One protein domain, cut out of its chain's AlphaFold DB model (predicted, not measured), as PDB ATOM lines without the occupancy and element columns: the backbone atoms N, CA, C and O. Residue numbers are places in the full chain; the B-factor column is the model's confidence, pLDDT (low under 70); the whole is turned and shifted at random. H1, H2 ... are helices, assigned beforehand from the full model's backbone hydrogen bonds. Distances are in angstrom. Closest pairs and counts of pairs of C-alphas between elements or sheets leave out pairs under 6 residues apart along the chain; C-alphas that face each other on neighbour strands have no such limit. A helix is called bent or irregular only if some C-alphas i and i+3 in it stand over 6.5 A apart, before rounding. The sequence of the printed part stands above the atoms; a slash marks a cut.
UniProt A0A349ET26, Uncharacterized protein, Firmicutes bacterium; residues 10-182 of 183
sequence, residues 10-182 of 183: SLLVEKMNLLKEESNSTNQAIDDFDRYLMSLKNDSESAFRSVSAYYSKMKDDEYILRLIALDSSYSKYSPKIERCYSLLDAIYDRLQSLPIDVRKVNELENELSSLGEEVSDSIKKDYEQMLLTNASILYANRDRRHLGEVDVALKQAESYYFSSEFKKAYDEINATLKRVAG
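Overview. This is residues 10 to 182 of the 183 residues of an uncharacterized protein of Firmicutes bacterium (UniProt A0A349ET26). Long H1 lies side by side with H2 and H3; H3 runs on past H1 to pack with H4 and H5, and residues 10 to 35 of H1 stick out as an arm. The printed part has 173 residues with five named helices, H1 to H5: all helix, an up-and-down bundle, each helix running against the one before. It is an extended rod, radius of gyration of the C-alphas 28.9 A, spanning 109 by 33 by 18 A.

Along the chain. H1, residues 10 to 68, runs 84.4 A from C-alpha 10 at (76.544, 8.427, 5.086). H3, residues 102 to 143, measures 61.8 A. H2 is residues 71 to 96, irregular with C-alphas 76 and 79 7.2 A apart; H4 is 148 to 162. H5, residues 166 to 181, ends at (13.132, 3.935, -74.292).

Arrangement. The hub, H3, touches four helices, among them H1, closest C-alphas Ser 120 and Asp 61, 6.1 A, and H5, Thr 133 and Tyr 170, 4.8 A. H1 and H5 are apart. O i to N i+4 pairs are all within hydrogen-bond range in H1, H4 and H5, 20 of 22 in H2, 36 of 38 in H3.

Size, cuts and confidence. The printed part has no cut; its links are tight. Residue 182 is under pLDDT 70.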
ATOM      1  N   SER A  10      77.384   9.382   5.823       77.81
ATOM      2  CA  SER A  10      76.544   8.427   5.086       77.81
ATOM      3  C   SER A  10      75.056   8.680   5.320       77.81
ATOM      4  O   SER A  10      74.288   8.668   4.364       77.81
ATOM      5  N   LEU A  11      74.665   8.986   6.562       80.56
ATOM      6  CA  LEU A  11      73.285   9.333   6.910       80.56
ATOM      7  C   LEU A  11      72.849  10.649   6.248       80.56
ATOM      8  O   LEU A  11      71.729  10.759   5.757       80.56
ATOM      9  N   LEU A  12      73.738  11.645   6.205       81.06
ATOM     10  CA  LEU A  12      73.473  12.909   5.520       81.06
ATOM     11  C   LEU A  12      73.284  12.694   4.012       81.06
ATOM     12  O   LEU A  12      72.338  13.224   3.438       81.06
ATOM     13  N   VAL A  13      74.149  11.900   3.376       85.69
ATOM     14  CA  VAL A  13      74.045  11.572   1.944       85.69
ATOM     15  C   VAL A  13      72.747  10.819   1.646       85.69
ATOM     16  O   VAL A  13      72.068  11.148   0.679       85.69
ATOM     17  N   GLU A  14      72.356   9.866   2.493       86.06
ATOM     18  CA  GLU A  14      71.083   9.149   2.372       86.06
ATOM     19  C   GLU A  14      69.881  10.102   2.462       86.06
ATOM     20  O   GLU A  14      69.000  10.073   1.605       86.06
ATOM     21  N   LYS A  15      69.875  11.015   3.442       87.62
ATOM     22  CA  LYS A  15      68.818  12.030   3.573       87.62
ATOM     23  C   LYS A  15      68.785  12.998   2.395       87.62
ATOM     24  O   LYS A  15      67.698  13.340   1.945       87.62
ATOM     25  N   MET A  16      69.938  13.403   1.865       88.50
ATOM     26  CA  MET A  16      70.017  14.255   0.673       88.50
ATOM     27  C   MET A  16      69.504  13.539  -0.581       88.50
ATOM     28  O   MET A  16      68.846  14.166  -1.408       88.50
ATOM     29  N   ASN A  17      69.756  12.234  -0.715       90.56
ATOM     30  CA  ASN A  17      69.223  11.432  -1.817       90.56
ATOM     31  C   ASN A  17      67.700  11.286  -1.724       90.56
ATOM     32  O   ASN A  17      67.027  11.525  -2.720       90.56
ATOM     33  N   LEU A  18      67.161  10.997  -0.535       91.94
ATOM     34  CA  LEU A  18      65.711  10.961  -0.305       91.94
ATOM     35  C   LEU A  18      65.055  12.307  -0.627       91.94
ATOM     36  O   LEU A  18      64.059  12.351  -1.339       91.94
ATOM     37  N   LEU A  19      65.651  13.413  -0.169       91.62
ATOM     38  CA  LEU A  19      65.136  14.754  -0.448       91.62
ATOM     39  C   LEU A  19      65.145  15.064  -1.951       91.62
ATOM     40  O   LEU A  19      64.240  15.710  -2.469       91.62
ATOM     41  N   LYS A  20      66.172  14.591  -2.666       92.19
ATOM     42  CA  LYS A  20      66.274  14.725  -4.121       92.19
ATOM     43  C   LYS A  20      65.214  13.890  -4.843       92.19
ATOM     44  O   LYS A  20      64.628  14.380  -5.802       92.19
ATOM     45  N   GLU A  21      64.965  12.660  -4.404       93.44
ATOM     46  CA  GLU A  21      63.904  11.805  -4.954       93.44
ATOM     47  C   GLU A  21      62.517  12.410  -4.721       93.44
ATOM     48  O   GLU A  21      61.731  12.516  -5.660       93.44
ATOM     49  N   GLU A  22      62.246  12.889  -3.509       91.69
ATOM     50  CA  GLU A  22      60.982  13.539  -3.153       91.69
ATOM     51  C   GLU A  22      60.791  14.860  -3.916       91.69
ATOM     52  O   GLU A  22      59.706  15.134  -4.435       91.69
ATOM     53  N   SER A  23      61.862  15.643  -4.086       92.31
ATOM     54  CA  SER A  23      61.845  16.856  -4.911       92.31
ATOM     55  C   SER A  23      61.565  16.539  -6.381       92.31
ATOM     56  O   SER A  23      60.730  17.199  -6.997       92.31
ATOM     57  N   ASN A  24      62.197  15.502  -6.937       93.69
ATOM     58  CA  ASN A  24      61.934  15.058  -8.306       93.69
ATOM     59  C   ASN A  24      60.489  14.573  -8.483       93.69
ATOM     60  O   ASN A  24      59.847  14.941  -9.464       93.69
ATOM     61  N   SER A  25      59.964  13.794  -7.531       93.50
ATOM     62  CA  SER A  25      58.574  13.326  -7.557       93.50
ATOM     63  C   SER A  25      57.581  14.481  -7.457       93.50
ATOM     64  O   SER A  25      56.548  14.460  -8.120       93.50
ATOM     65  N   THR A  26      57.888  15.495  -6.647       91.38
ATOM     66  CA  THR A  26      57.054  16.696  -6.521       91.38
ATOM     67  C   THR A  26      57.057  17.496  -7.821       91.38
ATOM     68  O   THR A  26      55.996  17.896  -8.287       91.38
ATOM     69  N   ASN A  27      58.223  17.675  -8.449       92.81
ATOM     70  CA  ASN A  27      58.320  18.351  -9.745       92.81
ATOM     71  C   ASN A  27      57.525  17.609 -10.830       92.81
ATOM     72  O   ASN A  27      56.794  18.245 -11.578       92.81
ATOM     73  N   GLN A  28      57.589  16.272 -10.867       93.06
ATOM     74  CA  GLN A  28      56.757  15.476 -11.779       93.06
ATOM     75  C   GLN A  28      55.259  15.661 -11.518       93.06
ATOM     76  O   GLN A  28      54.494  15.828 -12.461       93.06
ATOM     77  N   ALA A  29      54.835  15.674 -10.251       86.19
ATOM     78  CA  ALA A  29      53.436  15.905  -9.905       86.19
ATOM     79  C   ALA A  29      52.954  17.305 -10.328       86.19
ATOM     80  O   ALA A  29      51.818  17.440 -10.775       86.19
ATOM     81  N   ILE A  30      53.810  18.328 -10.216       89.44
ATOM     82  CA  ILE A  30      53.525  19.688 -10.701       89.44
ATOM     83  C   ILE A  30      53.396  19.693 -12.229       89.44
ATOM     84  O   ILE A  30      52.395  20.188 -12.739       89.44
ATOM     85  N   ASP A  31      54.344  19.088 -12.947       90.12
ATOM     86  CA  ASP A  31      54.315  19.008 -14.413       90.12
ATOM     87  C   ASP A  31      53.051  18.295 -14.926       90.12
ATOM     88  O   ASP A  31      52.427  18.725 -15.899       90.12
ATOM     89  N   ASP A  32      52.645  17.204 -14.272       82.94
ATOM     90  CA  ASP A  32      51.428  16.470 -14.623       82.94
ATOM     91  C   ASP A  32      50.159  17.276 -14.313       82.94
ATOM     92  O   ASP A  32      49.191  17.230 -15.079       82.94
ATOM     93  N   PHE A  33      50.169  18.062 -13.236       83.38
ATOM     94  CA  PHE A  33      49.066  18.958 -12.898       83.38
ATOM     95  C   PHE A  33      48.934  20.105 -13.907       83.38
ATOM     96  O   PHE A  33      47.828  20.399 -14.364       83.38
ATOM     97  N   ASP A  34      50.049  20.704 -14.327       84.75
ATOM     98  CA  ASP A  34      50.067  21.741 -15.362       84.75
ATOM     99  C   ASP A  34      49.560  21.202 -16.705       84.75
ATOM    100  O   ASP A  34      48.740  21.844 -17.370       84.75
ATOM    101  N   ARG A  35      49.965  19.984 -17.089       83.25
ATOM    102  CA  ARG A  35      49.418  19.304 -18.278       83.25
ATOM    103  C   ARG A  35      47.915  19.096 -18.171       83.25
ATOM    104  O   ARG A  35      47.209  19.352 -19.145       83.25
ATOM    105  N   TYR A  36      47.426  18.667 -17.009       79.69
ATOM    106  CA  TYR A  36      45.996  18.480 -16.776       79.69
ATOM    107  C   TYR A  36      45.214  19.798 -16.890       79.69
ATOM    108  O   TYR A  36      44.161  19.833 -17.530       79.69
ATOM    109  N   LEU A  37      45.738  20.902 -16.350       81.38
ATOM    110  CA  LEU A  37      45.119  22.226 -16.488       81.38
ATOM    111  C   LEU A  37      45.097  22.705 -17.944       81.38
ATOM    112  O   LEU A  37      44.095  23.265 -18.395       81.38
ATOM    113  N   MET A  38      46.170  22.458 -18.701       83.38
ATOM    114  CA  MET A  38      46.197  22.769 -20.130       83.38
ATOM    115  C   MET A  38      45.196  21.922 -20.924       83.38
ATOM    116  O   MET A  38      44.477  22.480 -21.754       83.38
ATOM    117  N   SER A  39      45.103  20.612 -20.661       80.19
ATOM    118  CA  SER A  39      44.104  19.759 -21.320       80.19
ATOM    119  C   SER A  39      42.687  20.184 -20.964       80.19
ATOM    120  O   SER A  39      41.847  20.303 -21.842       80.19
ATOM    121  N   LEU A  40      42.436  20.514 -19.695       81.50
ATOM    122  CA  LEU A  40      41.133  20.975 -19.233       81.50
ATOM    123  C   LEU A  40      40.674  22.218 -20.000       81.50
ATOM    124  O   LEU A  40      39.522  22.287 -20.430       81.50
ATOM    125  N   LYS A  41      41.574  23.187 -20.193       83.56
ATOM    126  CA  LYS A  41      41.283  24.394 -20.967       83.56
ATOM    127  C   LYS A  41      40.966  24.060 -22.426       83.56
ATOM    128  O   LYS A  41      39.932  24.488 -22.931       83.56
ATOM    129  N   ASN A  42      41.849  23.314 -23.089       85.94
ATOM    130  CA  ASN A  42      41.715  23.011 -24.514       85.94
ATOM    131  C   ASN A  42      40.458  22.183 -24.805       85.94
ATOM    132  O   ASN A  42      39.710  22.512 -25.723       85.94
ATOM    133  N   ASP A  43      40.199  21.160 -23.995       81.62
ATOM    134  CA  ASP A  43      39.082  20.239 -24.189       81.62
ATOM    135  C   ASP A  43      37.749  20.936 -23.885       81.62
ATOM    136  O   ASP A  43      36.783  20.774 -24.626       81.62
ATOM    137  N   SER A  44      37.703  21.815 -22.876       80.81
ATOM    138  CA  SER A  44      36.503  22.621 -22.598       80.81
ATOM    139  C   SER A  44      36.198  23.619 -23.721       80.81
ATOM    140  O   SER A  44      35.040  23.785 -24.107       80.81
ATOM    141  N   GLU A  45      37.223  24.283 -24.270       85.38
ATOM    142  CA  GLU A  45      37.055  25.183 -25.418       85.38
ATOM    143  C   GLU A  45      36.613  24.421 -26.677       85.38
ATOM    144  O   GLU A  45      35.749  24.911 -27.410       85.38
ATOM    145  N   SER A  46      37.175  23.232 -26.923       86.19
ATOM    146  CA  SER A  46      36.776  22.353 -28.029       86.19
ATOM    147  C   SER A  46      35.318  21.932 -27.892       86.19
ATOM    148  O   SER A  46      34.515  22.207 -28.784       86.19
ATOM    149  N   ALA A  47      34.944  21.390 -26.732       84.75
ATOM    150  CA  ALA A  47      33.588  20.940 -26.455       84.75
ATOM    151  C   ALA A  47      32.561  22.070 -26.633       84.75
ATOM    152  O   ALA A  47      31.511  21.862 -27.240       84.75
ATOM    153  N   PHE A  48      32.868  23.297 -26.195       85.31
ATOM    154  CA  PHE A  48      31.970  24.443 -26.376       85.31
ATOM    155  C   PHE A  48      31.753  24.812 -27.854       85.31
ATOM    156  O   PHE A  48      30.634  25.133 -28.278       85.31
ATOM    157  N   ARG A  49      32.817  24.751 -28.668       88.06
ATOM    158  CA  ARG A  49      32.724  24.968 -30.122       88.06
ATOM    159  C   ARG A  49      31.904  23.869 -30.784       88.06
ATOM    160  O   ARG A  49      31.021  24.185 -31.581       88.06
ATOM    161  N   SER A  50      32.155  22.615 -30.421       86.06
ATOM    162  CA  SER A  50      31.432  21.454 -30.940       86.06
ATOM    163  C   SER A  50      29.946  21.531 -30.610       86.06
ATOM    164  O   SER A  50      29.122  21.365 -31.507       86.06
ATOM    165  N   VAL A  51      29.582  21.903 -29.378       88.12
ATOM    166  CA  VAL A  51      28.180  22.102 -28.975       88.12
ATOM    167  C   VAL A  51      27.485  23.128 -29.871       88.12
ATOM    168  O   VAL A  51      26.412  22.869 -30.416       88.12
ATOM    169  N   SER A  52      28.122  24.280 -30.089       88.94
ATOM    170  CA  SER A  52      27.555  25.355 -30.915       88.94
ATOM    171  C   SER A  52      27.408  24.950 -32.389       88.94
ATOM    172  O   SER A  52      26.399  25.257 -33.035       88.94
ATOM    173  N   ALA A  53      28.406  24.244 -32.928       92.69
ATOM    174  CA  ALA A  53      28.409  23.767 -34.307       92.69
ATOM    175  C   ALA A  53      27.322  22.709 -34.541       92.69
ATOM    176  O   ALA A  53      26.520  22.848 -35.465       92.69
ATOM    177  N   TYR A  54      27.246  21.693 -33.678       93.38
ATOM    178  CA  TYR A  54      26.249  20.633 -33.796       93.38
ATOM    179  C   TYR A  54      24.832  21.134 -33.534       93.38
ATOM    180  O   TYR A  54      23.919  20.711 -34.233       93.38
ATOM    181  N   TYR A  55      24.630  22.087 -32.622       93.50
ATOM    182  CA  TYR A  55      23.321  22.719 -32.446       93.50
ATOM    183  C   TYR A  55      22.820  23.369 -33.745       93.50
ATOM    184  O   TYR A  55      21.679  23.151 -34.154       93.50
ATOM    185  N   SER A  56      23.692  24.129 -34.416       94.44
ATOM    186  CA  SER A  56      23.372  24.768 -35.698       94.44
ATOM    187  C   SER A  56      23.100  23.722 -36.783       94.44
ATOM    188  O   SER A  56      22.085  23.802 -37.471       94.44
ATOM    189  N   LYS A  57      23.937  22.680 -36.862       94.81
ATOM    190  CA  LYS A  57      23.776  21.563 -37.805       94.81
ATOM    191  C   LYS A  57      22.437  20.837 -37.621       94.81
ATOM    192  O   LYS A  57      21.729  20.623 -38.596       94.81
ATOM    193  N   MET A  58      22.036  20.552 -36.380       95.44
ATOM    194  CA  MET A  58      20.732  19.937 -36.098       95.44
ATOM    195  C   MET A  58      19.564  20.846 -36.515       95.44
ATOM    196  O   MET A  58      18.552  20.354 -37.007       95.44
ATOM    197  N   LYS A  59      19.692  22.175 -36.372       95.69
ATOM    198  CA  LYS A  59      18.662  23.127 -36.835       95.69
ATOM    199  C   LYS A  59      18.533  23.150 -38.358       95.69
ATOM    200  O   LYS A  59      17.412  23.236 -38.866       95.69
ATOM    201  N   ASP A  60      19.650  23.044 -39.070       95.38
ATOM    202  CA  ASP A  60      19.657  22.912 -40.529       95.38
ATOM    203  C   ASP A  60      19.017  21.585 -40.964       95.38
ATOM    204  O   ASP A  60      18.179  21.565 -41.866       95.38
ATOM    205  N   ASP A  61      19.324  20.485 -40.276       95.12
ATOM    206  CA  ASP A  61      18.735  19.170 -40.550       95.12
ATOM    207  C   ASP A  61      17.210  19.165 -40.298       95.12
ATOM    208  O   ASP A  61      16.439  18.671 -41.124       95.12
ATOM    209  N   GLU A  62      16.731  19.796 -39.218       94.56
ATOM    210  CA  GLU A  62      15.297  20.016 -38.961       94.56
ATOM    211  C   GLU A  62      14.622  20.865 -40.049       94.56
ATOM    212  O   GLU A  62      13.431  20.701 -40.344       94.56
ATOM    213  N   TYR A  63      15.343  21.828 -40.623       96.00
ATOM    214  CA  TYR A  63      14.856  22.601 -41.760       96.00
ATOM    215  C   TYR A  63      14.748  21.729 -43.017       96.00
ATOM    216  O   TYR A  63      13.711  21.757 -43.677       96.00
ATOM    217  N   ILE A  64      15.742  20.888 -43.308       94.69
ATOM    218  CA  ILE A  64      15.689  19.953 -44.444       94.69
ATOM    219  C   ILE A  64      14.534  18.956 -44.279       94.69
ATOM    220  O   ILE A  64      13.787  18.728 -45.229       94.69
ATOM    221  N   LEU A  65      14.307  18.416 -43.077       94.56
ATOM    222  CA  LEU A  65      13.154  17.543 -42.814       94.56
ATOM    223  C   LEU A  65      11.815  18.245 -43.088       94.56
ATOM    224  O   LEU A  65      10.911  17.634 -43.658       94.56
ATOM    225  N   ARG A  66      11.710  19.542 -42.761       94.44
ATOM    226  CA  ARG A  66      10.551  20.379 -43.127       94.44
ATOM    227  C   ARG A  66      10.384  20.556 -44.627       94.44
ATOM    228  O   ARG A  66       9.247  20.622 -45.082       94.44
ATOM    229  N   LEU A  67      11.472  20.600 -45.391       93.94
ATOM    230  CA  LEU A  67      11.401  20.628 -46.853       93.94
ATOM    231  C   LEU A  67      10.961  19.286 -47.445       93.94
ATOM    232  O   LEU A  67      10.270  19.282 -48.459       93.94
ATOM    233  N   ILE A  68      11.335  18.162 -46.821       92.88
ATOM    234  CA  ILE A  68      10.864  16.833 -47.240       92.88
ATOM    235  C   ILE A  68       9.361  16.676 -46.975       92.88
ATOM    236  O   ILE A  68       8.659  16.088 -47.792       92.88
ATOM    237  N   ALA A  69       8.867  17.213 -45.854       91.75
ATOM    238  CA  ALA A  69       7.442  17.281 -45.518       91.75
ATOM    239  C   ALA A  69       6.703  15.918 -45.529       91.75
ATOM    240  O   ALA A  69       5.537  15.845 -45.911       91.75
ATOM    241  N   LEU A  70       7.372  14.841 -45.090       92.56
ATOM    242  CA  LEU A  70       6.781  13.502 -44.941       92.56
ATOM    243  C   LEU A  70       6.898  12.987 -43.502       92.56
ATOM    244  O   LEU A  70       7.997  12.938 -42.945       92.56
ATOM    245  N   ASP A  71       5.785  12.512 -42.940       92.12
ATOM    246  CA  ASP A  71       5.708  11.974 -41.571       92.12
ATOM    247  C   ASP A  71       6.632  10.767 -41.350       92.12
ATOM    248  O   ASP A  71       7.206  10.596 -40.271       92.12
ATOM    249  N   SER A  72       6.837   9.946 -42.382       91.75
ATOM    250  CA  SER A  72       7.784   8.825 -42.362       91.75
ATOM    251  C   SER A  72       9.233   9.291 -42.196       91.75
ATOM    252  O   SER A  72       9.996   8.659 -41.464       91.75
ATOM    253  N   SER A  73       9.614  10.420 -42.806       92.00
ATOM    254  CA  SER A  73      10.948  11.011 -42.630       92.00
ATOM    255  C   SER A  73      11.127  11.555 -41.215       92.00
ATOM    256  O   SER A  73      12.158  11.303 -40.595       92.00
ATOM    257  N   TYR A  74      10.114  12.237 -40.673       93.00
ATOM    258  CA  TYR A  74      10.135  12.691 -39.281       93.00
ATOM    259  C   TYR A  74      10.268  11.522 -38.311       93.00
ATOM    260  O   TYR A  74      11.175  11.500 -37.486       93.00
ATOM    261  N   SER A  75       9.443  10.489 -38.474       93.50
ATOM    262  CA  SER A  75       9.477   9.295 -37.621       93.50
ATOM    263  C   SER A  75      10.840   8.591 -37.643       93.50
ATOM    264  O   SER A  75      11.273   8.045 -36.630       93.50
ATOM    265  N   LYS A  76      11.540   8.623 -38.785       93.19
ATOM    266  CA  LYS A  76      12.877   8.035 -38.960       93.19
ATOM    267  C   LYS A  76      13.984   8.841 -38.273       93.19
ATOM    268  O   LYS A  76      14.910   8.239 -37.726       93.19
ATOM    269  N   TYR A  77      13.925  10.173 -38.327       95.44
ATOM    270  CA  TYR A  77      15.050  11.039 -37.951       95.44
ATOM    271  C   TYR A  77      14.858  11.821 -36.649       95.44
ATOM    272  O   TYR A  77      15.848  12.057 -35.955       95.44
ATOM    273  N   SER A  78      13.626  12.163 -36.261       93.62
ATOM    274  CA  SER A  78      13.342  12.923 -35.034       93.62
ATOM    275  C   SER A  78      13.953  12.296 -33.774       93.62
ATOM    276  O   SER A  78      14.645  13.023 -33.066       93.62
ATOM    277  N   PRO A  79      13.854  10.972 -33.521       95.75
ATOM    278  CA  PRO A  79      14.475  10.376 -32.334       95.75
ATOM    279  C   PRO A  79      16.005  10.513 -32.310       95.75
ATOM    280  O   PRO A  79      16.610  10.628 -31.247       95.75
ATOM    281  N   LYS A  80      16.651  10.503 -33.486       95.81
ATOM    282  CA  LYS A  80      18.107  10.663 -33.588       95.81
ATOM    283  C   LYS A  80      18.528  12.114 -33.342       95.81
ATOM    284  O   LYS A  80      19.503  12.348 -32.637       95.81
ATOM    285  N   ILE A  81      17.771  13.078 -33.867       94.75
ATOM    286  CA  ILE A  81      17.997  14.512 -33.622       94.75
ATOM    287  C   ILE A  81      17.768  14.847 -32.140       94.75
ATOM    288  O   ILE A  81      18.591  15.522 -31.526       94.75
ATOM    289  N   GLU A  82      16.707  14.316 -31.528       95.75
ATOM    290  CA  GLU A  82      16.455  14.448 -30.085       95.75
ATOM    291  C   GLU A  82      17.597  13.858 -29.253       95.75
ATOM    292  O   GLU A  82      18.029  14.463 -28.268       95.75
ATOM    293  N   ARG A  83      18.155  12.712 -29.672       96.00
ATOM    294  CA  ARG A  83      19.347  12.144 -29.035       96.00
ATOM    295  C   ARG A  83      20.541  13.095 -29.133       96.00
ATOM    296  O   ARG A  83      21.196  13.304 -28.113       96.00
ATOM    297  N   CYS A  84      20.796  13.708 -30.288       95.62
ATOM    298  CA  CYS A  84      21.843  14.725 -30.430       95.62
ATOM    299  C   CYS A  84      21.626  15.908 -29.475       95.62
ATOM    300  O   CYS A  84      22.570  16.306 -28.796       95.62
ATOM    301  N   TYR A  85      20.398  16.422 -29.343       95.88
ATOM    302  CA  TYR A  85      20.096  17.475 -28.363       95.88
ATOM    303  C   TYR A  85      20.355  17.025 -26.922       95.88
ATOM    304  O   TYR A  85      21.009  17.742 -26.173       95.88
ATOM    305  N   SER A  86      19.967  15.800 -26.557       96.19
ATOM    306  CA  SER A  86      20.257  15.266 -25.220       96.19
ATOM    307  C   SER A  86      21.760  15.140 -24.932       96.19
ATOM    308  O   SER A  86      22.189  15.311 -23.792       96.19
ATOM    309  N   LEU A  87      22.574  14.856 -25.956       94.88
ATOM    310  CA  LEU A  87      24.032  14.805 -25.837       94.88
ATOM    311  C   LEU A  87      24.628  16.207 -25.684       94.88
ATOM    312  O   LEU A  87      25.527  16.388 -24.868       94.88
ATOM    313  N   LEU A  88      24.106  17.198 -26.414       93.75
ATOM    314  CA  LEU A  88      24.498  18.602 -26.266       93.75
ATOM    315  C   LEU A  88      24.247  19.105 -24.840       93.75
ATOM    316  O   LEU A  88      25.155  19.673 -24.231       93.75
ATOM    317  N   ASP A  89      23.062  18.831 -24.293       92.88
ATOM    318  CA  ASP A  89      22.710  19.189 -22.915       92.88
ATOM    319  C   ASP A  89      23.621  18.471 -21.909       92.88
ATOM    320  O   ASP A  89      24.171  19.094 -21.004       92.88
ATOM    321  N   ALA A  90      23.879  17.173 -22.110       92.44
ATOM    322  CA  ALA A  90      24.771  16.407 -21.242       92.44
ATOM    323  C   ALA A  90      26.218  16.932 -21.257       92.44
ATOM    324  O   ALA A  90      26.869  16.950 -20.211       92.44
ATOM    325  N   ILE A  91      26.734  17.360 -22.413       90.75
ATOM    326  CA  ILE A  91      28.057  17.994 -22.517       90.75
ATOM    327  C   ILE A  91      28.048  19.322 -21.760       90.75
ATOM    328  O   ILE A  91      28.945  19.579 -20.955       90.75
ATOM    329  N   TYR A  92      27.020  20.143 -21.976       88.31
ATOM    330  CA  TYR A  92      26.882  21.442 -21.328       88.31
ATOM    331  C   TYR A  92      26.831  21.325 -19.796       88.31
ATOM    332  O   TYR A  92      27.603  21.991 -19.104       88.31
ATOM    333  N   ASP A  93      26.021  20.409 -19.263       88.94
ATOM    334  CA  ASP A  93      25.910  20.145 -17.823       88.94
ATOM    335  C   ASP A  93      27.247  19.706 -17.209       88.94
ATOM    336  O   ASP A  93      27.604  20.098 -16.092       88.94
ATOM    337  N   ARG A  94      28.028  18.897 -17.935       86.44
ATOM    338  CA  ARG A  94      29.344  18.430 -17.472       86.44
ATOM    339  C   ARG A  94      30.378  19.545 -17.457       86.44
ATOM    340  O   ARG A  94      31.161  19.606 -16.509       86.44
ATOM    341  N   LEU A  95      30.346  20.445 -18.438       83.50
ATOM    342  CA  LEU A  95      31.208  21.629 -18.471       83.50
ATOM    343  C   LEU A  95      30.892  22.618 -17.338       83.50
ATOM    344  O   LEU A  95      31.785  23.337 -16.897       83.50
ATOM    345  N   GLN A  96      29.654  22.646 -16.835       83.44
ATOM    346  CA  GLN A  96      29.278  23.472 -15.681       83.44
ATOM    347  C   GLN A  96      29.657  22.855 -14.325       83.44
ATOM    348  O   GLN A  96      29.741  23.569 -13.323       83.44
ATOM    349  N   SER A  97      29.884  21.539 -14.263       79.94
ATOM    350  CA  SER A  97      30.231  20.852 -13.019       79.94
ATOM    351  C   SER A  97      31.712  21.023 -12.655       79.94
ATOM    352  O   SER A  97      32.593  20.787 -13.473       79.94
ATOM    353  N   LEU A  98      31.996  21.416 -11.409       75.25
ATOM    354  CA  LEU A  98      33.355  21.514 -10.865       75.25
ATOM    355  C   LEU A  98      33.597  20.372  -9.861       75.25
ATOM    356  O   LEU A  98      32.812  20.244  -8.919       75.25
ATOM    357  N   PRO A  99      34.680  19.581  -9.986       75.06
ATOM    358  CA  PRO A  99      35.675  19.579 -11.065       75.06
ATOM    359  C   PRO A  99      35.122  18.980 -12.372       75.06
ATOM    360  O   PRO A  99      34.337  18.035 -12.337       75.06
ATOM    361  N   ILE A 100      35.566  19.506 -13.518       77.50
ATOM    362  CA  ILE A 100      35.134  19.023 -14.837       77.50
ATOM    363  C   ILE A 100      35.800  17.671 -15.125       77.50
ATOM    364  O   ILE A 100      37.028  17.542 -15.116       77.50
ATOM    365  N   ASP A 101      34.983  16.667 -15.439       81.56
ATOM    366  CA  ASP A 101      35.453  15.375 -15.933       81.56
ATOM    367  C   ASP A 101      35.676  15.433 -17.450       81.56
ATOM    368  O   ASP A 101      34.790  15.143 -18.256       81.56
ATOM    369  N   VAL A 102      36.894  15.822 -17.826       80.69
ATOM    370  CA  VAL A 102      37.325  15.998 -19.218       80.69
ATOM    371  C   VAL A 102      37.181  14.716 -20.043       80.69
ATOM    372  O   VAL A 102      36.799  14.761 -21.210       80.69
ATOM    373  N   ARG A 103      37.428  13.547 -19.439       84.19
ATOM    374  CA  ARG A 103      37.313  12.262 -20.148       84.19
ATOM    375  C   ARG A 103      35.880  12.023 -20.588       84.19
ATOM    376  O   ARG A 103      35.637  11.655 -21.731       84.19
ATOM    377  N   LYS A 104      34.942  12.294 -19.686       87.44
ATOM    378  CA  LYS A 104      33.518  12.105 -19.941       87.44
ATOM    379  C   LYS A 104      32.962  13.106 -20.946       87.44
ATOM    380  O   LYS A 104      32.106  12.746 -21.745       87.44
ATOM    381  N   VAL A 105      33.465  14.341 -20.932       88.12
ATOM    382  CA  VAL A 105      33.156  15.340 -21.968       88.12
ATOM    383  C   VAL A 105      33.606  14.836 -23.341       88.12
ATOM    384  O   VAL A 105      32.792  14.803 -24.258       88.12
ATOM    385  N   ASN A 106      34.843  14.346 -23.455       88.50
ATOM    386  CA  ASN A 106      35.375  13.824 -24.716       88.50
ATOM    387  C   ASN A 106      34.617  12.568 -25.198       88.50
ATOM    388  O   ASN A 106      34.400  12.397 -26.394       88.50
ATOM    389  N   GLU A 107      34.180  11.682 -24.296       91.62
ATOM    390  CA  GLU A 107      33.322  10.533 -24.638       91.62
ATOM    391  C   GLU A 107      31.984  10.975 -25.250       91.62
ATOM    392  O   GLU A 107      31.595  10.475 -26.308       91.62
ATOM    393  N   LEU A 108      31.310  11.939 -24.617       93.06
ATOM    394  CA  LEU A 108      30.038  12.481 -25.101       93.06
ATOM    395  C   LEU A 108      30.203  13.242 -26.422       93.06
ATOM    396  O   LEU A 108      29.353  13.126 -27.303       93.06
ATOM    397  N   GLU A 109      31.294  13.991 -26.583       91.94
ATOM    398  CA  GLU A 109      31.608  14.706 -27.822       91.94
ATOM    399  C   GLU A 109      31.846  13.735 -28.985       91.94
ATOM    400  O   GLU A 109      31.341  13.954 -30.086       91.94
ATOM    401  N   ASN A 110      32.550  12.627 -28.745       92.00
ATOM    402  CA  ASN A 110      32.758  11.592 -29.756       92.00
ATOM    403  C   ASN A 110      31.441  10.916 -30.170       92.00
ATOM    404  O   ASN A 110      31.219  10.699 -31.364       92.00
ATOM    405  N   GLU A 111      30.555  10.615 -29.213       94.12
ATOM    406  CA  GLU A 111      29.221  10.069 -29.510       94.12
ATOM    407  C   GLU A 111      28.391  11.062 -30.335       94.12
ATOM    408  O   GLU A 111      27.840  10.692 -31.374       94.12
ATOM    409  N   LEU A 112      28.351  12.331 -29.911       94.62
ATOM    410  CA  LEU A 112      27.660  13.405 -30.624       94.62
ATOM    411  C   LEU A 112      28.202  13.566 -32.043       94.62
ATOM    412  O   LEU A 112      27.422  13.727 -32.975       94.62
ATOM    413  N   SER A 113      29.521  13.507 -32.207       93.56
ATOM    414  CA  SER A 113      30.161  13.673 -33.504       93.56
ATOM    415  C   SER A 113      29.798  12.542 -34.460       93.56
ATOM    416  O   SER A 113      29.341  12.784 -35.576       93.56
ATOM    417  N   SER A 114      29.896  11.295 -33.993       94.81
ATOM    418  CA  SER A 114      29.537  10.128 -34.800       94.81
ATOM    419  C   SER A 114      28.058  10.131 -35.190       94.81
ATOM    420  O   SER A 114      27.732   9.917 -36.357       94.81
ATOM    421  N   LEU A 115      27.160  10.361 -34.229       95.31
ATOM    422  CA  LEU A 115      25.719  10.340 -34.481       95.31
ATOM    423  C   LEU A 115      25.276  11.549 -35.312       95.31
ATOM    424  O   LEU A 115      24.490  11.402 -36.245       95.31
ATOM    425  N   GLY A 116      25.782  12.738 -34.986       94.25
ATOM    426  CA  GLY A 116      25.446  13.984 -35.665       94.25
ATOM    427  C   GLY A 116      25.876  13.987 -37.130       94.25
ATOM    428  O   GLY A 116      25.120  14.462 -37.979       94.25
ATOM    429  N   GLU A 117      27.047  13.425 -37.448       95.31
ATOM    430  CA  GLU A 117      27.483  13.271 -38.839       95.31
ATOM    431  C   GLU A 117      26.619  12.256 -39.591       95.31
ATOM    432  O   GLU A 117      26.091  12.576 -40.654       95.31
ATOM    433  N   GLU A 118      26.382  11.074 -39.005       95.50
ATOM    434  CA  GLU A 118      25.546  10.032 -39.617       95.50
ATOM    435  C   GLU A 118      24.145  10.559 -39.961       95.50
ATOM    436  O   GLU A 118      23.630  10.320 -41.060       95.50
ATOM    437  N   VAL A 119      23.517  11.269 -39.022       95.69
ATOM    438  CA  VAL A 119      22.167  11.817 -39.179       95.69
ATOM    439  C   VAL A 119      22.137  12.878 -40.269       95.69
ATOM    440  O   VAL A 119      21.302  12.782 -41.170       95.69
ATOM    441  N   SER A 120      23.053  13.846 -40.225       95.50
ATOM    442  CA  SER A 120      23.066  14.947 -41.190       95.50
ATOM    443  C   SER A 120      23.343  14.457 -42.609       95.50
ATOM    444  O   SER A 120      22.640  14.841 -43.548       95.50
ATOM    445  N   ASP A 121      24.305  13.549 -42.781       96.25
ATOM    446  CA  ASP A 121      24.618  12.966 -44.087       96.25
ATOM    447  C   ASP A 121      23.447  12.147 -44.633       96.25
ATOM    448  O   ASP A 121      23.112  12.237 -45.817       96.25
ATOM    449  N   SER A 122      22.773  11.381 -43.771       95.19
ATOM    450  CA  SER A 122      21.601  10.595 -44.165       95.19
ATOM    451  C   SER A 122      20.432  11.483 -44.594       95.19
ATOM    452  O   SER A 122      19.799  11.204 -45.612       95.19
ATOM    453  N   ILE A 123      20.163  12.569 -43.863       95.81
ATOM    454  CA  ILE A 123      19.090  13.521 -44.181       95.81
ATOM    455  C   ILE A 123      19.372  14.235 -45.503       95.81
ATOM    456  O   ILE A 123      18.492  14.296 -46.362       95.81
ATOM    457  N   LYS A 124      20.598  14.732 -45.704       95.50
ATOM    458  CA  LYS A 124      20.997  15.395 -46.958       95.50
ATOM    459  C   LYS A 124      20.879  14.454 -48.147       95.50
ATOM    460  O   LYS A 124      20.293  14.822 -49.162       95.50
ATOM    461  N   LYS A 125      21.361  13.220 -48.001       95.50
ATOM    462  CA  LYS A 125      21.272  12.204 -49.049       95.50
ATOM    463  C   LYS A 125      19.827  11.843 -49.386       95.50
ATOM    464  O   LYS A 125      19.488  11.732 -50.562       95.50
ATOM    465  N   ASP A 126      18.969  11.673 -48.381       94.88
ATOM    466  CA  ASP A 126      17.546  11.407 -48.605       94.88
ATOM    467  C   ASP A 126      16.859  12.603 -49.282       94.88
ATOM    468  O   ASP A 126      16.046  12.401 -50.183       94.88
ATOM    469  N   TYR A 127      17.216  13.840 -48.923       95.75
ATOM    470  CA  TYR A 127      16.695  15.051 -49.560       95.75
ATOM    471  C   TYR A 127      17.116  15.173 -51.033       95.75
ATOM    472  O   TYR A 127      16.276  15.405 -51.902       95.75
ATOM    473  N   GLU A 128      18.394  14.958 -51.345       95.38
ATOM    474  CA  GLU A 128      18.883  14.923 -52.729       95.38
ATOM    475  C   GLU A 128      18.162  13.844 -53.540       95.38
ATOM    476  O   GLU A 128      17.667  14.095 -54.644       95.38
ATOM    477  N   GLN A 129      18.032  12.647 -52.965       94.31
ATOM    478  CA  GLN A 129      17.338  11.543 -53.608       94.31
ATOM    479  C   GLN A 129      15.852  11.849 -53.814       94.31
ATOM    480  O   GLN A 129      15.302  11.507 -54.860       94.31
ATOM    481  N   MET A 130      15.195  12.516 -52.866       95.38
ATOM    482  CA  MET A 130      13.811  12.968 -53.002       95.38
ATOM    483  C   MET A 130      13.652  13.907 -54.203       95.38
ATOM    484  O   MET A 130      12.726  13.715 -54.993       95.38
ATOM    485  N   LEU A 131      14.547  14.886 -54.377       95.06
ATOM    486  CA  LEU A 131      14.504  15.821 -55.507       95.06
ATOM    487  C   LEU A 131      14.645  15.095 -56.851       95.06
ATOM    488  O   LEU A 131      13.844  15.325 -57.760       95.06
ATOM    489  N   LEU A 132      15.615  14.180 -56.959       94.06
ATOM    490  CA  LEU A 132      15.823  13.363 -58.161       94.06
ATOM    491  C   LEU A 132      14.606  12.487 -58.467       94.06
ATOM    492  O   LEU A 132      14.133  12.437 -59.600       94.06
ATOM    493  N   THR A 133      14.066  11.833 -57.441       93.88
ATOM    494  CA  THR A 133      12.884  10.971 -57.563       93.88
ATOM    495  C   THR A 133      11.670  11.760 -58.023       93.88
ATOM    496  O   THR A 133      10.968  11.320 -58.928       93.88
ATOM    497  N   ASN A 134      11.439  12.939 -57.446       92.31
ATOM    498  CA  ASN A 134      10.325  13.801 -57.827       92.31
ATOM    499  C   ASN A 134      10.433  14.224 -59.302       92.31
ATOM    500  O   ASN A 134       9.466  14.110 -60.052       92.31
ATOM    501  N   ALA A 135      11.624  14.621 -59.757       92.25
ATOM    502  CA  ALA A 135      11.855  14.944 -61.165       92.25
ATOM    503  C   ALA A 135      11.563  13.748 -62.094       92.25
ATOM    504  O   ALA A 135      10.881  13.912 -63.109       92.25
ATOM    505  N   SER A 136      12.009  12.541 -61.728       90.12
ATOM    506  CA  SER A 136      11.728  11.310 -62.481       90.12
ATOM    507  C   SER A 136      10.237  10.953 -62.501       90.12
ATOM    508  O   SER A 136       9.720  10.606 -63.564       90.12
ATOM    509  N   ILE A 137       9.529  11.078 -61.369       90.38
ATOM    510  CA  ILE A 137       8.070  10.878 -61.284       90.38
ATOM    511  C   ILE A 137       7.362  11.838 -62.235       90.38
ATOM    512  O   ILE A 137       6.555  11.401 -63.053       90.38
ATOM    513  N   LEU A 138       7.673  13.134 -62.164       90.19
ATOM    514  CA  LEU A 138       7.043  14.154 -63.003       90.19
ATOM    515  C   LEU A 138       7.274  13.891 -64.494       90.19
ATOM    516  O   LEU A 138       6.341  14.022 -65.288       90.19
ATOM    517  N   TYR A 139       8.490  13.481 -64.865       88.81
ATOM    518  CA  TYR A 139       8.817  13.113 -66.240       88.81
ATOM    519  C   TYR A 139       8.006  11.898 -66.712       88.81
ATOM    520  O   TYR A 139       7.326  11.975 -67.734       88.81
ATOM    521  N   ALA A 140       8.010  10.805 -65.946       87.25
ATOM    522  CA  ALA A 140       7.265   9.591 -66.279       87.25
ATOM    523  C   ALA A 140       5.743   9.826 -66.315       87.25
ATOM    524  O   ALA A 140       5.036   9.240 -67.137       87.25
ATOM    525  N   ASN A 141       5.226  10.730 -65.479       86.62
ATOM    526  CA  ASN A 141       3.804  11.063 -65.428       86.62
ATOM    527  C   ASN A 141       3.299  11.720 -66.727       86.62
ATOM    528  O   ASN A 141       2.118  11.591 -67.055       86.62
ATOM    529  N   ARG A 142       4.178  12.364 -67.512       84.25
ATOM    530  CA  ARG A 142       3.840  12.899 -68.845       84.25
ATOM    531  C   ARG A 142       3.370  11.798 -69.798       84.25
ATOM    532  O   ARG A 142       2.400  11.993 -70.527       84.25
ATOM    533  N   ASP A 143       4.020  10.640 -69.747       80.12
ATOM    534  CA  ASP A 143       3.822   9.550 -70.709       80.12
ATOM    535  C   ASP A 143       2.863   8.459 -70.166       80.12
ATOM    536  O   ASP A 143       2.508   7.509 -70.869       80.12
ATOM    537  N   ARG A 144       2.341   8.648 -68.942       77.56
ATOM    538  CA  ARG A 144       1.447   7.730 -68.204       77.56
ATOM    539  C   ARG A 144       0.214   7.273 -68.983       77.56
ATOM    540  O   ARG A 144      -0.222   6.139 -68.838       77.56
ATOM    541  N   ARG A 145      -0.373   8.149 -69.806       72.50
ATOM    542  CA  ARG A 145      -1.598   7.836 -70.571       72.50
ATOM    543  C   ARG A 145      -1.352   6.936 -71.778       72.50
ATOM    544  O   ARG A 145      -2.299   6.346 -72.287       72.50
ATOM    545  N   HIS A 146      -0.112   6.861 -72.247       73.75
ATOM    546  CA  HIS A 146       0.234   6.161 -73.479       73.75
ATOM    547  C   HIS A 146       0.778   4.754 -73.217       73.75
ATOM    548  O   HIS A 146       0.775   3.928 -74.125       73.75
ATOM    549  N   LEU A 147       1.206   4.466 -71.983       78.19
ATOM    550  CA  LEU A 147       1.911   3.240 -71.625       78.19
ATOM    551  C   LEU A 147       1.378   2.674 -70.304       78.19
ATOM    552  O   LEU A 147       1.673   3.192 -69.228       78.19
ATOM    553  N   GLY A 148       0.620   1.576 -70.380       79.81
ATOM    554  CA  GLY A 148       0.044   0.924 -69.194       79.81
ATOM    555  C   GLY A 148       1.093   0.441 -68.184       79.81
ATOM    556  O   GLY A 148       0.863   0.511 -66.981       79.81
ATOM    557  N   GLU A 149       2.274   0.027 -68.655       80.62
ATOM    558  CA  GLU A 149       3.394  -0.369 -67.788       80.62
ATOM    559  C   GLU A 149       3.937   0.799 -66.950       80.62
ATOM    560  O   GLU A 149       4.315   0.607 -65.795       80.62
ATOM    561  N   VAL A 150       3.916   2.020 -67.498       84.69
ATOM    562  CA  VAL A 150       4.358   3.232 -66.794       84.69
ATOM    563  C   VAL A 150       3.378   3.597 -65.679       84.69
ATOM    564  O   VAL A 150       3.815   4.004 -64.608       84.69
ATOM    565  N   ASP A 151       2.067   3.406 -65.871       87.38
ATOM    566  CA  ASP A 151       1.074   3.660 -64.814       87.38
ATOM    567  C   ASP A 151       1.257   2.741 -63.596       87.38
ATOM    568  O   ASP A 151       1.151   3.199 -62.456       87.38
ATOM    569  N   VAL A 152       1.556   1.457 -63.821       88.06
ATOM    570  CA  VAL A 152       1.797   0.496 -62.733       88.06
ATOM    571  C   VAL A 152       3.067   0.856 -61.963       88.06
ATOM    572  O   VAL A 152       3.024   0.956 -60.736       88.06
ATOM    573  N   ALA A 153       4.168   1.118 -62.673       87.94
ATOM    574  CA  ALA A 153       5.433   1.506 -62.055       87.94
ATOM    575  C   ALA A 153       5.319   2.833 -61.286       87.94
ATOM    576  O   ALA A 153       5.839   2.953 -60.178       87.94
ATOM    577  N   LEU A 154       4.583   3.813 -61.824       90.00
ATOM    578  CA  LEU A 154       4.328   5.085 -61.146       90.00
ATOM    579  C   LEU A 154       3.575   4.894 -59.834       90.00
ATOM    580  O   LEU A 154       4.002   5.440 -58.826       90.00
ATOM    581  N   LYS A 155       2.509   4.087 -59.806       91.06
ATOM    582  CA  LYS A 155       1.771   3.806 -58.559       91.06
ATOM    583  C   LYS A 155       2.669   3.185 -57.492       91.06
ATOM    584  O   LYS A 155       2.580   3.541 -56.317       91.06
ATOM    585  N   GLN A 156       3.538   2.261 -57.894       92.12
ATOM    586  CA  GLN A 156       4.468   1.614 -56.975       92.12
ATOM    587  C   GLN A 156       5.535   2.591 -56.464       92.12
ATOM    588  O   GLN A 156       5.799   2.652 -55.264       92.12
ATOM    589  N   ALA A 157       6.106   3.402 -57.350       92.31
ATOM    590  CA  ALA A 157       7.104   4.393 -56.979       92.31
ATOM    591  C   ALA A 157       6.528   5.547 -56.143       92.31
ATOM    592  O   ALA A 157       7.185   5.988 -55.205       92.31
ATOM    593  N   GLU A 158       5.297   5.988 -56.411       92.06
ATOM    594  CA  GLU A 158       4.548   6.925 -55.564       92.06
ATOM    595  C   GLU A 158       4.398   6.348 -54.144       92.06
ATOM    596  O   GLU A 158       4.696   7.031 -53.166       92.06
ATOM    597  N   SER A 159       4.044   5.063 -54.011       93.50
ATOM    598  CA  SER A 159       3.961   4.394 -52.703       93.50
ATOM    599  C   SER A 159       5.297   4.396 -51.951       93.50
ATOM    600  O   SER A 159       5.327   4.662 -50.746       93.50
ATOM    601  N   TYR A 160       6.407   4.109 -52.638       93.62
ATOM    602  CA  TYR A 160       7.744   4.171 -52.037       93.62
ATOM    603  C   TYR A 160       8.144   5.604 -51.673       93.62
ATOM    604  O   TYR A 160       8.709   5.827 -50.602       93.62
ATOM    605  N   TYR A 161       7.807   6.584 -52.515       93.50
ATOM    606  CA  TYR A 161       8.070   8.000 -52.269       93.50
ATOM    607  C   TYR A 161       7.377   8.482 -50.989       93.50
ATOM    608  O   TYR A 161       8.036   9.047 -50.120       93.50
ATOM    609  N   PHE A 162       6.085   8.181 -50.817       92.69
ATOM    610  CA  PHE A 162       5.331   8.537 -49.605       92.69
ATOM    611  C   PHE A 162       5.777   7.778 -48.349       92.69
ATOM    612  O   PHE A 162       5.468   8.205 -47.244       92.69
ATOM    613  N   SER A 163       6.529   6.688 -48.510       92.56
ATOM    614  CA  SER A 163       7.147   5.944 -47.404       92.56
ATOM    615  C   SER A 163       8.579   6.417 -47.095       92.56
ATOM    616  O   SER A 163       9.289   5.766 -46.331       92.56
ATOM    617  N   SER A 164       9.031   7.525 -47.698       92.19
ATOM    618  CA  SER A 164      10.411   8.039 -47.632       92.19
ATOM    619  C   SER A 164      11.483   7.083 -48.174       92.19
ATOM    620  O   SER A 164      12.668   7.222 -47.870       92.19
ATOM    621  N   GLU A 165      11.106   6.121 -49.018       93.00
ATOM    622  CA  GLU A 165      12.028   5.200 -49.688       93.00
ATOM    623  C   GLU A 165      12.436   5.739 -51.069       93.00
ATOM    624  O   GLU A 165      12.317   5.062 -52.094       93.00
ATOM    625  N   PHE A 166      12.934   6.980 -51.107       94.25
ATOM    626  CA  PHE A 166      13.179   7.729 -52.347       94.25
ATOM    627  C   PHE A 166      14.076   6.990 -53.338       94.25
ATOM    628  O   PHE A 166      13.805   6.964 -54.534       94.25
ATOM    629  N   LYS A 167      15.128   6.324 -52.851       93.31
ATOM    630  CA  LYS A 167      16.034   5.573 -53.726       93.31
ATOM    631  C   LYS A 167      15.313   4.441 -54.462       93.31
ATOM    632  O   LYS A 167      15.489   4.295 -55.664       93.31
ATOM    633  N   LYS A 168      14.464   3.682 -53.760       92.88
ATOM    634  CA  LYS A 168      13.702   2.591 -54.382       92.88
ATOM    635  C   LYS A 168      12.700   3.130 -55.399       92.88
ATOM    636  O   LYS A 168      12.590   2.580 -56.488       92.88
ATOM    637  N   ALA A 169      12.024   4.233 -55.071       92.94
ATOM    638  CA  ALA A 169      11.120   4.913 -55.995       92.94
ATOM    639  C   ALA A 169      11.837   5.371 -57.280       92.94
ATOM    640  O   ALA A 169      11.326   5.177 -58.382       92.94
ATOM    641  N   TYR A 170      13.037   5.938 -57.151       93.00
ATOM    642  CA  TYR A 170      13.854   6.369 -58.286       93.00
ATOM    643  C   TYR A 170      14.311   5.202 -59.163       93.00
ATOM    644  O   TYR A 170      14.204   5.275 -60.390       93.00
ATOM    645  N   ASP A 171      14.805   4.131 -58.542       92.94
ATOM    646  CA  ASP A 171      15.288   2.946 -59.249       92.94
ATOM    647  C   ASP A 171      14.146   2.271 -60.033       92.94
ATOM    648  O   ASP A 171      14.324   1.938 -61.207       92.94
ATOM    649  N   GLU A 172      12.951   2.166 -59.438       90.94
ATOM    650  CA  GLU A 172      11.748   1.598 -60.070       90.94
ATOM    651  C   GLU A 172      11.318   2.384 -61.323       90.94
ATOM    652  O   GLU A 172      11.063   1.817 -62.394       90.94
ATOM    653  N   ILE A 173      11.286   3.717 -61.221       90.25
ATOM    654  CA  ILE A 173      10.882   4.579 -62.338       90.25
ATOM    655  C   ILE A 173      11.916   4.541 -63.449       90.25
ATOM    656  O   ILE A 173      11.554   4.377 -64.613       90.25
ATOM    657  N   ASN A 174      13.200   4.658 -63.121       89.31
ATOM    658  CA  ASN A 174      14.241   4.668 -64.142       89.31
ATOM    659  C   ASN A 174      14.377   3.325 -64.848       89.31
ATOM    660  O   ASN A 174      14.596   3.308 -66.058       89.31
ATOM    661  N   ALA A 175      14.216   2.209 -64.137       88.81
ATOM    662  CA  ALA A 175      14.170   0.893 -64.767       88.81
ATOM    663  C   ALA A 175      13.026   0.806 -65.786       88.81
ATOM    664  O   ALA A 175      13.187   0.239 -66.864       88.81
ATOM    665  N   THR A 176      11.874   1.400 -65.479       85.81
ATOM    666  CA  THR A 176      10.722   1.416 -66.386       85.81
ATOM    667  C   THR A 176      10.917   2.373 -67.560       85.81
ATOM    668  O   THR A 176      10.642   1.999 -68.697       85.81
ATOM    669  N   LEU A 177      11.463   3.568 -67.327       85.19
ATOM    670  CA  LEU A 177      11.769   4.531 -68.388       85.19
ATOM    671  C   LEU A 177      12.793   3.986 -69.391       85.19
ATOM    672  O   LEU A 177      12.609   4.173 -70.589       85.19
ATOM    673  N   LYS A 178      13.825   3.271 -68.925       86.44
ATOM    674  CA  LYS A 178      14.812   2.608 -69.796       86.44
ATOM    675  C   LYS A 178      14.174   1.540 -70.684       86.44
ATOM    676  O   LYS A 178      14.290   1.609 -71.905       86.44
ATOM    677  N   ARG A 179      13.361   0.657 -70.087       83.00
ATOM    678  CA  ARG A 179      12.595  -0.361 -70.828       83.00
ATOM    679  C   ARG A 179      11.711   0.251 -71.916       83.00
ATOM    680  O   ARG A 179      11.646  -0.282 -73.018       83.00
ATOM    681  N   VAL A 180      11.056   1.372 -71.618       79.81
ATOM    682  CA  VAL A 180      10.213   2.103 -72.577       79.81
ATOM    683  C   VAL A 180      11.038   2.784 -73.673       79.81
ATOM    684  O   VAL A 180      10.598   2.835 -74.819       79.81
ATOM    685  N   ALA A 181      12.220   3.303 -73.340       78.06
ATOM    686  CA  ALA A 181      13.132   3.935 -74.292       78.06
ATOM    687  C   ALA A 181      13.843   2.931 -75.224       78.06
ATOM    688  O   ALA A 181      14.399   3.345 -76.239       78.06
ATOM    689  N   GLY A 182      13.787   1.630 -74.916       67.62
ATOM    690  CA  GLY A 182      14.444   0.574 -75.690       67.62
ATOM    691  C   GLY A 182      15.931   0.386 -75.361       67.62
ATOM    692  O   GLY A 182      16.643  -0.204 -76.175       67.62
TER     693      GLY A 182